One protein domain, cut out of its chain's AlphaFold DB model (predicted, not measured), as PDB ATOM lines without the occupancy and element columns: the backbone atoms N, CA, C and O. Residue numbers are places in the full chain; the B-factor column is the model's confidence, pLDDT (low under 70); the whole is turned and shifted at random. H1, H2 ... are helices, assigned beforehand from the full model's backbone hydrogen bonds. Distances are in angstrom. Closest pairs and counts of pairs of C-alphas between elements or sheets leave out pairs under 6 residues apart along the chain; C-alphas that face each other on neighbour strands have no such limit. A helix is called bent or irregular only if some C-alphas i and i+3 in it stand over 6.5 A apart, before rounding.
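This is residues 732 to 751 and 772 to 851 of the 980 residues of an uncharacterized protein of Hyaloscypha hepaticicola (UniProt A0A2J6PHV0). One long helix, H5, is the spine of this domain, and the short helices H6 and H7 fold back onto its last part, crossing it at steep angles. Around its first half the other helices are spread loosely: H3 packs on one stretch of it, H1 comes near it, and H2 and H4 lie farther out. The 100 printed residues have seven named helices, H1 to H7 in order along the chain, and no named strand; the class is all helix. The whole is loose, with a radius of gyration of the C-alphas of 17.3 A, and elongated, spanning 49 by 25 by 24 A.

Find C-alpha 732 at (34.577, 39.891, -9.861), where H1, residues 732 to 736, begins. H2 follows as residues 739 to 751, 18.3 A from first to last C-alpha, and beyond the cut H3 takes residues 773 to 784, 16.9 A. Next comes H4, residues 787 to 791, which is only just irregular: C-alphas 788 and 791 are 6.53 A apart. Look then for C-alpha 796 at (45.464, 50.536, -4.047); from there H5 runs 43.9 A to C-alpha 825 at (15.705, 20.152, 6.790). H6 is residues 830 to 836, and H7, residues 842 to 850, measures 12.3 A.

Begin with the hub, H5, which touches three helices. With its residues 802 to 809 alone it touches H3, at a steep tilt of 42 degrees, opposite ways; the closest C-alphas, of Thr 781 and Phe 802, are 7.4 A apart. Its residues 811 to 819 alone touch H7, opposite ways at a steep tilt of 62 degrees, closest at the C-alphas of Ala 815 and Ile 846, 5.6 A. Its residues 819 to 824 alone touch H6, closest at the C-alphas of Ala 823 and Ala 830, 5.3 A. H6 and H7 touch about perpendicular, at 86 degrees, with the C-alphas of Glu 831 and Ala 842 closest at 4.7 A. H1 is close to H5 but not clearly touching, the closest C-alphas, of Leu 734 and Ile 803, being 7.2 A apart. H2 and H5 are apart, and H4 touches no helix. Every O i to N i+4 pair is within hydrogen-bond range in H1, H2, H3, H5, H6 and H7; in H4 it is 0 of 1, with 0 of 2 O i to N i+3 pairs.

Look for the two C-alphas farthest apart, those of Lys 791 and Gly 827, at 50.6 A. Residues 752 to 771 are not printed, and C-alphas 751 and 772 stand 18.2 A apart across this cut. The links printed whole are tight. Mean pLDDT of the printed part is 71.9; 39 residues are under 70, among them 746 to 751 and 772 to 798.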
ATOM      1  N   ASP A 732      33.881  40.055  -8.581       62.91
ATOM      2  CA  ASP A 732      34.577  39.891  -9.861       62.91
ATOM      3  C   ASP A 732      34.373  41.107 -10.783       62.91
ATOM      4  O   ASP A 732      35.288  41.499 -11.503       62.91
ATOM      5  N   ASP A 733      33.187  41.728 -10.762       75.00
ATOM      6  CA  ASP A 733      32.928  42.966 -11.505       75.00
ATOM      7  C   ASP A 733      33.707  44.139 -10.884       75.00
ATOM      8  O   ASP A 733      34.352  44.896 -11.605       75.00
ATOM      9  N   LEU A 734      33.722  44.249  -9.547       72.25
ATOM     10  CA  LEU A 734      34.480  45.262  -8.797       72.25
ATOM     11  C   LEU A 734      36.001  45.133  -8.988       72.25
ATOM     12  O   LEU A 734      36.710  46.140  -8.963       72.25
ATOM     13  N   GLU A 735      36.519  43.923  -9.201       71.50
ATOM     14  CA  GLU A 735      37.920  43.685  -9.578       71.50
ATOM     15  C   GLU A 735      38.217  44.096 -11.025       71.50
ATOM     16  O   GLU A 735      39.290  44.629 -11.298       71.50
ATOM     17  N   ARG A 736      37.264  43.910 -11.946       72.06
ATOM     18  CA  ARG A 736      37.412  44.248 -13.375       72.06
ATOM     19  C   ARG A 736      37.219  45.727 -13.702       72.06
ATOM     20  O   ARG A 736      37.588  46.145 -14.796       72.06
ATOM     21  N   MET A 737      36.639  46.512 -12.796       78.69
ATOM     22  CA  MET A 737      36.455  47.949 -13.009       78.69
ATOM     23  C   MET A 737      37.792  48.669 -13.204       78.69
ATOM     24  O   MET A 737      38.770  48.407 -12.494       78.69
ATOM     25  N   THR A 738      37.819  49.631 -14.124       79.06
ATOM     26  CA  THR A 738      38.922  50.595 -14.175       79.06
ATOM     27  C   THR A 738      38.931  51.438 -12.897       79.06
ATOM     28  O   THR A 738      37.937  51.526 -12.174       79.06
ATOM     29  N   GLU A 739      40.066  52.057 -12.591       67.56
ATOM     30  CA  GLU A 739      40.196  52.910 -11.406       67.56
ATOM     31  C   GLU A 739      39.206  54.086 -11.439       67.56
ATOM     32  O   GLU A 739      38.530  54.352 -10.449       67.56
ATOM     33  N   GLU A 740      39.004  54.688 -12.613       71.69
ATOM     34  CA  GLU A 740      37.988  55.719 -12.860       71.69
ATOM     35  C   GLU A 740      36.561  55.219 -12.579       71.69
ATOM     36  O   GLU A 740      35.808  55.878 -11.861       71.69
ATOM     37  N   GLN A 741      36.202  54.029 -13.081       77.81
ATOM     38  CA  GLN A 741      34.892  53.412 -12.837       77.81
ATOM     39  C   GLN A 741      34.669  53.126 -11.349       77.81
ATOM     40  O   GLN A 741      33.572  53.348 -10.834       77.81
ATOM     41  N   TRP A 742      35.691  52.640 -10.637       73.12
ATOM     42  CA  TRP A 742      35.598  52.412  -9.196       73.12
ATOM     43  C   TRP A 742      35.468  53.742  -8.443       73.12
ATOM     44  O   TRP A 742      34.573  53.869  -7.614       73.12
ATOM     45  N   ILE A 743      36.240  54.778  -8.779       69.50
ATOM     46  CA  ILE A 743      36.078  56.118  -8.192       69.50
ATOM     47  C   ILE A 743      34.655  56.664  -8.429       69.50
ATOM     48  O   ILE A 743      34.067  57.262  -7.526       69.50
ATOM     49  N   GLU A 744      34.066  56.444  -9.606       70.38
ATOM     50  CA  GLU A 744      32.687  56.843  -9.912       70.38
ATOM     51  C   GLU A 744      31.646  56.038  -9.109       70.38
ATOM     52  O   GLU A 744      30.740  56.615  -8.505       70.38
ATOM     53  N   TYR A 745      31.812  54.718  -8.996       72.94
ATOM     54  CA  TYR A 745      30.947  53.843  -8.193       72.94
ATOM     55  C   TYR A 745      31.070  54.119  -6.680       72.94
ATOM     56  O   TYR A 745      30.062  54.127  -5.971       72.94
ATOM     57  N   ALA A 746      32.266  54.454  -6.187       66.38
ATOM     58  CA  ALA A 746      32.504  54.923  -4.821       66.38
ATOM     59  C   ALA A 746      31.783  56.253  -4.541       66.38
ATOM     60  O   ALA A 746      31.124  56.395  -3.508       66.38
ATOM     61  N   LYS A 747      31.848  57.209  -5.481       66.12
ATOM     62  CA  LYS A 747      31.112  58.482  -5.406       66.12
ATOM     63  C   LYS A 747      29.598  58.255  -5.404       66.12
ATOM     64  O   LYS A 747      28.896  58.843  -4.580       66.12
ATOM     65  N   LEU A 748      29.080  57.370  -6.258       64.81
ATOM     66  CA  LEU A 748      27.654  57.017  -6.284       64.81
ATOM     67  C   LEU A 748      27.186  56.398  -4.953       64.81
ATOM     68  O   LEU A 748      26.131  56.780  -4.444       64.81
ATOM     69  N   LEU A 749      27.995  55.521  -4.345       59.44
ATOM     70  CA  LEU A 749      27.733  54.973  -3.008       59.44
ATOM     71  C   LEU A 749      27.757  56.051  -1.909       59.44
ATOM     72  O   LEU A 749      26.943  55.991  -0.986       59.44
ATOM     73  N   SER A 750      28.637  57.059  -1.992       54.59
ATOM     74  CA  SER A 750      28.661  58.151  -1.006       54.59
ATOM     75  C   SER A 750      27.478  59.117  -1.144       54.59
ATOM     76  O   SER A 750      26.934  59.565  -0.134       54.59
ATOM     77  N   VAL A 751      27.032  59.400  -2.376       50.81
ATOM     78  CA  VAL A 751      25.941  60.353  -2.670       50.81
ATOM     79  C   VAL A 751      24.583  59.881  -2.133       50.81
ATOM     80  O   VAL A 751      23.755  60.711  -1.765       50.81
ATOM     81  N   SER A 772      17.880  46.254   5.843       56.69
ATOM     82  CA  SER A 772      17.961  45.679   4.492       56.69
ATOM     83  C   SER A 772      19.416  45.421   4.077       56.69
ATOM     84  O   SER A 772      20.345  46.059   4.576       56.69
ATOM     85  N   TYR A 773      19.618  44.489   3.146       49.97
ATOM     86  CA  TYR A 773      20.936  44.074   2.646       49.97
ATOM     87  C   TYR A 773      21.836  45.263   2.248       49.97
ATOM     88  O   TYR A 773      22.959  45.391   2.739       49.97
ATOM     89  N   ASP A 774      21.298  46.201   1.464       50.97
ATOM     90  CA  ASP A 774      22.014  47.401   1.014       50.97
ATOM     91  C   ASP A 774      22.442  48.298   2.192       50.97
ATOM     92  O   ASP A 774      23.537  48.863   2.199       50.97
ATOM     93  N   GLN A 775      21.608  48.392   3.235       61.78
ATOM     94  CA  GLN A 775      21.902  49.167   4.444       61.78
ATOM     95  C   GLN A 775      22.982  48.500   5.308       61.78
ATOM     96  O   GLN A 775      23.783  49.203   5.930       61.78
ATOM     97  N   GLN A 776      23.031  47.163   5.348       61.22
ATOM     98  CA  GLN A 776      24.085  46.419   6.046       61.22
ATOM     99  C   GLN A 776      25.443  46.628   5.355       61.22
ATOM    100  O   GLN A 776      26.415  46.992   6.022       61.22
ATOM    101  N   ILE A 777      25.496  46.523   4.020       52.97
ATOM    102  CA  ILE A 777      26.705  46.795   3.224       52.97
ATOM    103  C   ILE A 777      27.163  48.248   3.393       52.97
ATOM    104  O   ILE A 777      28.339  48.491   3.677       52.97
ATOM    105  N   ALA A 778      26.257  49.226   3.294       54.66
ATOM    106  CA  ALA A 778      26.594  50.638   3.486       54.66
ATOM    107  C   ALA A 778      27.129  50.929   4.905       54.66
ATOM    108  O   ALA A 778      28.047  51.738   5.078       54.66
ATOM    109  N   ARG A 779      26.603  50.246   5.934       60.88
ATOM    110  CA  ARG A 779      27.061  50.379   7.328       60.88
ATOM    111  C   ARG A 779      28.437  49.744   7.551       60.88
ATOM    112  O   ARG A 779      29.273  50.386   8.185       60.88
ATOM    113  N   ALA A 780      28.690  48.558   6.997       51.53
ATOM    114  CA  ALA A 780      30.004  47.909   7.040       51.53
ATOM    115  C   ALA A 780      31.065  48.751   6.309       51.53
ATOM    116  O   ALA A 780      32.106  49.070   6.879       51.53
ATOM    117  N   THR A 781      30.741  49.229   5.102       53.00
ATOM    118  CA  THR A 781      31.580  50.140   4.298       53.00
ATOM    119  C   THR A 781      31.960  51.406   5.075       53.00
ATOM    120  O   THR A 781      33.105  51.851   5.036       53.00
ATOM    121  N   LYS A 782      31.025  51.979   5.843       54.03
ATOM    122  CA  LYS A 782      31.277  53.147   6.704       54.03
ATOM    123  C   LYS A 782      32.194  52.837   7.898       54.03
ATOM    124  O   LYS A 782      32.901  53.736   8.352       54.03
ATOM    125  N   GLN A 783      32.163  51.616   8.440       56.41
ATOM    126  CA  GLN A 783      33.048  51.211   9.540       56.41
ATOM    127  C   GLN A 783      34.488  50.983   9.063       56.41
ATOM    128  O   GLN A 783      35.419  51.342   9.779       56.41
ATOM    129  N   THR A 784      34.679  50.450   7.854       49.94
ATOM    130  CA  THR A 784      36.009  50.208   7.270       49.94
ATOM    131  C   THR A 784      36.633  51.460   6.645       49.94
ATOM    132  O   THR A 784      37.839  51.674   6.779       49.94
ATOM    133  N   LEU A 785      35.834  52.333   6.021       49.50
ATOM    134  CA  LEU A 785      36.288  53.558   5.345       49.50
ATOM    135  C   LEU A 785      36.025  54.823   6.184       49.50
ATOM    136  O   LEU A 785      35.356  55.758   5.737       49.50
ATOM    137  N   GLY A 786      36.530  54.850   7.422       50.03
ATOM    138  CA  GLY A 786      36.348  55.974   8.352       50.03
ATOM    139  C   GLY A 786      36.629  57.345   7.712       50.03
ATOM    140  O   GLY A 786      37.597  57.497   6.970       50.03
ATOM    141  N   ILE A 787      35.783  58.338   8.021       45.69
ATOM    142  CA  ILE A 787      35.541  59.580   7.242       45.69
ATOM    143  C   ILE A 787      36.812  60.305   6.749       45.69
ATOM    144  O   ILE A 787      36.804  60.874   5.660       45.69
ATOM    145  N   ASN A 788      37.917  60.252   7.495       44.00
ATOM    146  CA  ASN A 788      39.167  60.923   7.128       44.00
ATOM    147  C   ASN A 788      39.993  60.203   6.039       44.00
ATOM    148  O   ASN A 788      40.852  60.844   5.442       44.00
ATOM    149  N   ARG A 789      39.749  58.917   5.737       46.09
ATOM    150  CA  ARG A 789      40.471  58.178   4.675       46.09
ATOM    151  C   ARG A 789      39.908  58.391   3.268       46.09
ATOM    152  O   ARG A 789      40.629  58.181   2.302       46.09
ATOM    153  N   PHE A 790      38.674  58.882   3.131       45.22
ATOM    154  CA  PHE A 790      38.051  59.144   1.822       45.22
ATOM    155  C   PHE A 790      38.768  60.210   0.971       45.22
ATOM    156  O   PHE A 790      38.505  60.304  -0.223       45.22
ATOM    157  N   LYS A 791      39.665  61.014   1.561       47.56
ATOM    158  CA  LYS A 791      40.485  61.992   0.826       47.56
ATOM    159  C   LYS A 791      41.772  61.409   0.225       47.56
ATOM    160  O   LYS A 791      42.334  62.047  -0.654       47.56
ATOM    161  N   ASN A 792      42.186  60.207   0.633       49.47
ATOM    162  CA  ASN A 792      43.393  59.528   0.147       49.47
ATOM    163  C   ASN A 792      43.000  58.265  -0.645       49.47
ATOM    164  O   ASN A 792      43.436  57.156  -0.346       49.47
ATOM    165  N   LEU A 793      42.101  58.430  -1.621       49.16
ATOM    166  CA  LEU A 793      41.504  57.327  -2.390       49.16
ATOM    167  C   LEU A 793      42.410  56.762  -3.506       49.16
ATOM    168  O   LEU A 793      41.999  55.834  -4.192       49.16
ATOM    169  N   GLU A 794      43.626  57.292  -3.665       51.19
ATOM    170  CA  GLU A 794      44.641  56.835  -4.634       51.19
ATOM    171  C   GLU A 794      45.438  55.605  -4.146       51.19
ATOM    172  O   GLU A 794      46.236  55.033  -4.884       51.19
ATOM    173  N   GLU A 795      45.253  55.165  -2.895       57.72
ATOM    174  CA  GLU A 795      45.962  53.996  -2.366       57.72
ATOM    175  C   GLU A 795      45.252  52.682  -2.739       57.72
ATOM    176  O   GLU A 795      44.196  52.351  -2.189       57.72
ATOM    177  N   GLU A 796      45.895  51.874  -3.592       56.91
ATOM    178  CA  GLU A 796      45.464  50.536  -4.047       56.91
ATOM    179  C   GLU A 796      45.029  49.599  -2.892       56.91
ATOM    180  O   GLU A 796      44.128  48.764  -3.037       56.91
ATOM    181  N   ASN A 797      45.619  49.779  -1.704       62.53
ATOM    182  CA  ASN A 797      45.250  49.074  -0.475       62.53
ATOM    183  C   ASN A 797      43.790  49.314  -0.055       62.53
ATOM    184  O   ASN A 797      43.137  48.392   0.432       62.53
ATOM    185  N   THR A 798      43.238  50.514  -0.259       69.25
ATOM    186  CA  THR A 798      41.841  50.819   0.101       69.25
ATOM    187  C   THR A 798      40.849  50.058  -0.781       69.25
ATOM    188  O   THR A 798      39.856  49.533  -0.270       69.25
ATOM    189  N   ARG A 799      41.158  49.901  -2.078       71.12
ATOM    190  CA  ARG A 799      40.402  49.059  -3.018       71.12
ATOM    191  C   ARG A 799      40.445  47.588  -2.607       71.12
ATOM    192  O   ARG A 799      39.390  46.964  -2.518       71.12
ATOM    193  N   LYS A 800      41.637  47.049  -2.326       71.00
ATOM    194  CA  LYS A 800      41.819  45.647  -1.898       71.00
ATOM    195  C   LYS A 800      41.031  45.349  -0.620       71.00
ATOM    196  O   LYS A 800      40.190  44.453  -0.627       71.00
ATOM    197  N   VAL A 801      41.185  46.180   0.414       72.62
ATOM    198  CA  VAL A 801      40.441  46.054   1.680       72.62
ATOM    199  C   VAL A 801      38.925  46.151   1.462       72.62
ATOM    200  O   VAL A 801      38.172  45.394   2.072       72.62
ATOM    201  N   PHE A 802      38.433  47.040   0.592       70.94
ATOM    202  CA  PHE A 802      36.999  47.108   0.287       70.94
ATOM    203  C   PHE A 802      36.486  45.814  -0.369       70.94
ATOM    204  O   PHE A 802      35.497  45.244   0.096       70.94
ATOM    205  N   ILE A 803      37.185  45.311  -1.391       68.81
ATOM    206  CA  ILE A 803      36.819  44.080  -2.107       68.81
ATOM    207  C   ILE A 803      36.852  42.862  -1.169       68.81
ATOM    208  O   ILE A 803      35.921  42.057  -1.188       68.81
ATOM    209  N   GLU A 804      37.858  42.744  -0.299       70.94
ATOM    210  CA  GLU A 804      37.931  41.677   0.710       70.94
ATOM    211  C   GLU A 804      36.757  41.717   1.695       70.94
ATOM    212  O   GLU A 804      36.168  40.676   1.987       70.94
ATOM    213  N   ASN A 805      36.352  42.902   2.161       71.75
ATOM    214  CA  ASN A 805      35.195  43.035   3.049       71.75
ATOM    215  C   ASN A 805      33.874  42.661   2.352       71.75
ATOM    216  O   ASN A 805      33.030  42.001   2.961       71.75
ATOM    217  N   VAL A 806      33.700  43.006   1.070       68.81
ATOM    218  CA  VAL A 806      32.531  42.574   0.278       68.81
ATOM    219  C   VAL A 806      32.540  41.053   0.067       68.81
ATOM    220  O   VAL A 806      31.514  40.402   0.268       68.81
ATOM    221  N   LYS A 807      33.695  40.454  -0.261       73.19
ATOM    222  CA  LYS A 807      33.856  38.989  -0.366       73.19
ATOM    223  C   LYS A 807      33.532  38.285   0.953       73.19
ATOM    224  O   LYS A 807      32.815  37.283   0.948       73.19
ATOM    225  N   ARG A 808      34.008  38.820   2.080       76.56
ATOM    226  CA  ARG A 808      33.716  38.308   3.424       76.56
ATOM    227  C   ARG A 808      32.213  38.324   3.719       76.56
ATOM    228  O   ARG A 808      31.675  37.275   4.056       76.56
ATOM    229  N   LEU A 809      31.531  39.453   3.510       73.62
ATOM    230  CA  LEU A 809      30.080  39.586   3.721       73.62
ATOM    231  C   LEU A 809      29.262  38.597   2.874       73.62
ATOM    232  O   LEU A 809      28.353  37.945   3.386       73.62
ATOM    233  N   LEU A 810      29.609  38.428   1.594       68.81
ATOM    234  CA  LEU A 810      28.954  37.452   0.711       68.81
ATOM    235  C   LEU A 810      29.191  36.003   1.164       68.81
ATOM    236  O   LEU A 810      28.307  35.151   1.030       68.81
ATOM    237  N   THR A 811      30.366  35.717   1.726       74.69
ATOM    238  CA  THR A 811      30.705  34.392   2.264       74.69
ATOM    239  C   THR A 811      29.954  34.122   3.574       74.69
ATOM    240  O   THR A 811      29.376  33.044   3.722       74.69
ATOM    241  N   GLU A 812      29.862  35.117   4.466       80.31
ATOM    242  CA  GLU A 812      29.048  35.095   5.691       80.31
ATOM    243  C   GLU A 812      27.560  34.863   5.380       80.31
ATOM    244  O   GLU A 812      26.933  33.972   5.959       80.31
ATOM    245  N   GLN A 813      26.999  35.581   4.404       76.44
ATOM    246  CA  GLN A 813      25.614  35.386   3.966       76.44
ATOM    247  C   GLN A 813      25.393  33.994   3.355       76.44
ATOM    248  O   GLN A 813      24.394  33.337   3.649       76.44
ATOM    249  N   SER A 814      26.331  33.511   2.538       71.94
ATOM    250  CA  SER A 814      26.248  32.177   1.933       71.94
ATOM    251  C   SER A 814      26.288  31.062   2.984       71.94
ATOM    252  O   SER A 814      25.549  30.087   2.869       71.94
ATOM    253  N   ALA A 815      27.119  31.208   4.022       79.06
ATOM    254  CA  ALA A 815      27.164  30.303   5.171       79.06
ATOM    255  C   ALA A 815      25.860  30.340   5.982       79.06
ATOM    256  O   ALA A 815      25.313  29.292   6.327       79.06
ATOM    257  N   ARG A 816      25.296  31.535   6.200       88.12
ATOM    258  CA  ARG A 816      24.000  31.707   6.867       88.12
ATOM    259  C   ARG A 816      22.857  31.015   6.117       88.12
ATOM    260  O   ARG A 816      22.113  30.262   6.734       88.12
ATOM    261  N   ILE A 817      22.767  31.176   4.795       80.69
ATOM    262  CA  ILE A 817      21.758  30.486   3.968       80.69
ATOM    263  C   ILE A 817      21.936  28.959   4.045       80.69
ATOM    264  O   ILE A 817      20.951  28.229   4.147       80.69
ATOM    265  N   ARG A 818      23.180  28.449   4.048       85.81
ATOM    266  CA  ARG A 818      23.446  27.010   4.246       85.81
ATOM    267  C   ARG A 818      22.975  26.517   5.615       85.81
ATOM    268  O   ARG A 818      22.378  25.444   5.680       85.81
ATOM    269  N   LEU A 819      23.224  27.276   6.682       92.44
ATOM    270  CA  LEU A 819      22.752  26.961   8.033       92.44
ATOM    271  C   LEU A 819      21.216  26.963   8.103       92.44
ATOM    272  O   LEU A 819      20.635  26.008   8.607       92.44
ATOM    273  N   GLU A 820      20.553  27.975   7.542       89.19
ATOM    274  CA  GLU A 820      19.086  28.069   7.505       89.19
ATOM    275  C   GLU A 820      18.448  26.913   6.708       89.19
ATOM    276  O   GLU A 820      17.451  26.340   7.146       89.19
ATOM    277  N   LEU A 821      19.045  26.499   5.582       79.81
ATOM    278  CA  LEU A 821      18.593  25.333   4.809       79.81
ATOM    279  C   LEU A 821      18.768  24.012   5.575       79.81
ATOM    280  O   LEU A 821      17.855  23.185   5.573       79.81
ATOM    281  N   LYS A 822      19.909  23.821   6.249       87.62
ATOM    282  CA  LYS A 822      20.170  22.649   7.100       87.62
ATOM    283  C   LYS A 822      19.183  22.583   8.272       87.62
ATOM    284  O   LYS A 822      18.512  21.570   8.448       87.62
ATOM    285  N   ALA A 823      19.011  23.690   8.994       92.06
ATOM    286  CA  ALA A 823      18.059  23.813  10.094       92.06
ATOM    287  C   ALA A 823      16.618  23.511   9.650       92.06
ATOM    288  O   ALA A 823      15.926  22.709  10.279       92.06
ATOM    289  N   LYS A 824      16.201  24.052   8.495       89.38
ATOM    290  CA  LYS A 824      14.894  23.767   7.889       89.38
ATOM    291  C   LYS A 824      14.714  22.288   7.527       89.38
ATOM    292  O   LYS A 824      13.605  21.781   7.666       89.38
ATOM    293  N   SER A 825      15.770  21.593   7.094       81.44
ATOM    294  CA  SER A 825      15.705  20.152   6.790       81.44
ATOM    295  C   SER A 825      15.541  19.266   8.032       81.44
ATOM    296  O   SER A 825      14.948  18.196   7.933       81.44
ATOM    297  N   GLU A 826      15.981  19.738   9.202       91.69
ATOM    298  CA  GLU A 826      15.790  19.078  10.504       91.69
ATOM    299  C   GLU A 826      14.566  19.604  11.285       91.69
ATOM    300  O   GLU A 826      14.284  19.139  12.386       91.69
ATOM    301  N   GLY A 827      13.814  20.566  10.733       91.19
ATOM    302  CA  GLY A 827      12.630  21.145  11.382       91.19
ATOM    303  C   GLY A 827      12.930  22.049  12.588       91.19
ATOM    304  O   GLY A 827      12.054  22.255  13.426       91.19
ATOM    305  N   VAL A 828      14.147  22.592  12.685       95.44
ATOM    306  CA  VAL A 828      14.626  23.425  13.806       95.44
ATOM    307  C   VAL A 828      15.032  24.836  13.346       95.44
ATOM    308  O   VAL A 828      15.122  25.111  12.150       95.44
ATOM    309  N   SER A 829      15.274  25.763  14.283       95.00
ATOM    310  CA  SER A 829      15.846  27.085  13.963       95.00
ATOM    311  C   SER A 829      17.360  27.009  13.719       95.00
ATOM    312  O   SER A 829      18.010  26.046  14.122       95.00
ATOM    313  N   ALA A 830      17.937  28.036  13.087       92.56
ATOM    314  CA  ALA A 830      19.378  28.119  12.822       92.56
ATOM    315  C   ALA A 830      20.220  28.057  14.113       92.56
ATOM    316  O   ALA A 830      21.209  27.328  14.179       92.56
ATOM    317  N   GLU A 831      19.793  28.760  15.164       95.88
ATOM    318  CA  GLU A 831      20.414  28.723  16.490       95.88
ATOM    319  C   GLU A 831      20.308  27.333  17.125       95.88
ATOM    320  O   GLU A 831      21.298  26.820  17.642       95.88
ATOM    321  N   GLN A 832      19.136  26.696  17.052       91.81
ATOM    322  CA  GLN A 832      18.926  25.371  17.632       91.81
ATOM    323  C   GLN A 832      19.732  24.300  16.880       91.81
ATOM    324  O   GLN A 832      20.327  23.432  17.512       91.81
ATOM    325  N   TYR A 833      19.821  24.394  15.550       94.88
ATOM    326  CA  TYR A 833      20.681  23.540  14.727       94.88
ATOM    327  C   TYR A 833      22.155  23.676  15.126       94.88
ATOM    328  O   TYR A 833      22.835  22.671  15.325       94.88
ATOM    329  N   ALA A 834      22.643  24.912  15.282       90.94
ATOM    330  CA  ALA A 834      24.014  25.183  15.703       90.94
ATOM    331  C   ALA A 834      24.316  24.593  17.094       90.94
ATOM    332  O   ALA A 834      25.335  23.922  17.261       90.94
ATOM    333  N   ILE A 835      23.399  24.757  18.055       89.00
ATOM    334  CA  ILE A 835      23.509  24.187  19.409       89.00
ATOM    335  C   ILE A 835      23.508  22.652  19.371       89.00
ATOM    336  O   ILE A 835      24.374  22.031  19.986       89.00
ATOM    337  N   ASN A 836      22.611  22.033  18.595       88.81
ATOM    338  CA  ASN A 836      22.578  20.579  18.392       88.81
ATOM    339  C   ASN A 836      23.896  20.035  17.798       88.81
ATOM    340  O   ASN A 836      24.235  18.874  18.010       88.81
ATOM    341  N   HIS A 837      24.649  20.875  17.082       85.12
ATOM    342  CA  HIS A 837      25.949  20.558  16.482       85.12
ATOM    343  C   HIS A 837      27.154  21.032  17.329       85.12
ATOM    344  O   HIS A 837      28.267  21.114  16.814       85.12
ATOM    345  N   ASN A 838      26.958  21.292  18.630       86.00
ATOM    346  CA  ASN A 838      27.973  21.714  19.613       86.00
ATOM    347  C   ASN A 838      28.575  23.124  19.419       86.00
ATOM    348  O   ASN A 838      29.640  23.419  19.966       86.00
ATOM    349  N   PHE A 839      27.897  24.028  18.706       88.31
ATOM    350  CA  PHE A 839      28.283  25.443  18.618       88.31
ATOM    351  C   PHE A 839      27.489  26.291  19.618       88.31
ATOM    352  O   PHE A 839      26.305  26.048  19.845       88.31
ATOM    353  N   LYS A 840      28.104  27.325  20.211       85.81
ATOM    354  CA  LYS A 840      27.425  28.167  21.219       85.81
ATOM    355  C   LYS A 840      26.359  29.082  20.609       85.81
ATOM    356  O   LYS A 840      25.473  29.545  21.321       85.81
ATOM    357  N   SER A 841      26.468  29.380  19.314       93.56
ATOM    358  CA  SER A 841      25.548  30.252  18.590       93.56
ATOM    359  C   SER A 841      25.529  29.938  17.090       93.56
ATOM    360  O   SER A 841      26.443  29.300  16.561       93.56
ATOM    361  N   ALA A 842      24.521  30.451  16.376       89.12
ATOM    362  CA  ALA A 842      24.510  30.442  14.913       89.12
ATOM    363  C   ALA A 842      25.699  31.219  14.309       89.12
ATOM    364  O   ALA A 842      26.193  30.847  13.248       89.12
ATOM    365  N   ALA A 843      26.201  32.259  14.988       87.44
ATOM    366  CA  ALA A 843      27.368  33.019  14.542       87.44
ATOM    367  C   ALA A 843      28.672  32.212  14.680       87.44
ATOM    368  O   ALA A 843      29.507  32.269  13.782       87.44
ATOM    369  N   ASP A 844      28.820  31.413  15.742       79.75
ATOM    370  CA  ASP A 844      29.946  30.485  15.928       79.75
ATOM    371  C   ASP A 844      29.952  29.429  14.809       79.75
ATOM    372  O   ASP A 844      30.989  29.177  14.197       79.75
ATOM    373  N   TYR A 845      28.778  28.861  14.493       88.94
ATOM    374  CA  TYR A 845      28.612  27.924  13.377       88.94
ATOM    375  C   TYR A 845      28.970  28.575  12.037       88.94
ATOM    376  O   TYR A 845      29.720  28.003  11.254       88.94
ATOM    377  N   ILE A 846      28.455  29.779  11.764       86.44
ATOM    378  CA  ILE A 846      28.747  30.527  10.533       86.44
ATOM    379  C   ILE A 846      30.248  30.827  10.433       86.44
ATOM    380  O   ILE A 846      30.838  30.597   9.384       86.44
ATOM    381  N   SER A 847      30.882  31.267  11.524       81.50
ATOM    382  CA  SER A 847      32.325  31.520  11.580       81.50
ATOM    383  C   SER A 847      33.137  30.262  11.250       81.50
ATOM    384  O   SER A 847      34.052  30.331  10.430       81.50
ATOM    385  N   ALA A 848      32.744  29.105  11.788       77.00
ATOM    386  CA  ALA A 848      33.356  27.816  11.474       77.00
ATOM    387  C   ALA A 848      33.045  27.305  10.049       77.00
ATOM    388  O   ALA A 848      33.888  26.649   9.447       77.00
ATOM    389  N   ASP A 849      31.881  27.609   9.468       78.88
ATOM    390  CA  ASP A 849      31.529  27.233   8.084       78.88
ATOM    391  C   ASP A 849      32.269  28.102   7.040       78.88
ATOM    392  O   ASP A 849      32.499  27.660   5.914       78.88
ATOM    393  N   ILE A 850      32.685  29.323   7.412       76.50
ATOM    394  CA  ILE A 850      33.540  30.212   6.599       76.50
ATOM    395  C   ILE A 850      35.022  29.860   6.767       76.50
ATOM    396  O   ILE A 850      35.736  29.714   5.778       76.50
ATOM    397  N   ASN A 851      35.472  29.728   8.019       71.00
ATOM    398  CA  ASN A 851      36.859  29.484   8.408       71.00
ATOM    399  C   ASN A 851      36.987  28.135   9.150       71.00
ATOM    400  O   ASN A 851      37.349  28.121  10.331       71.00
TER     401      ASN A 851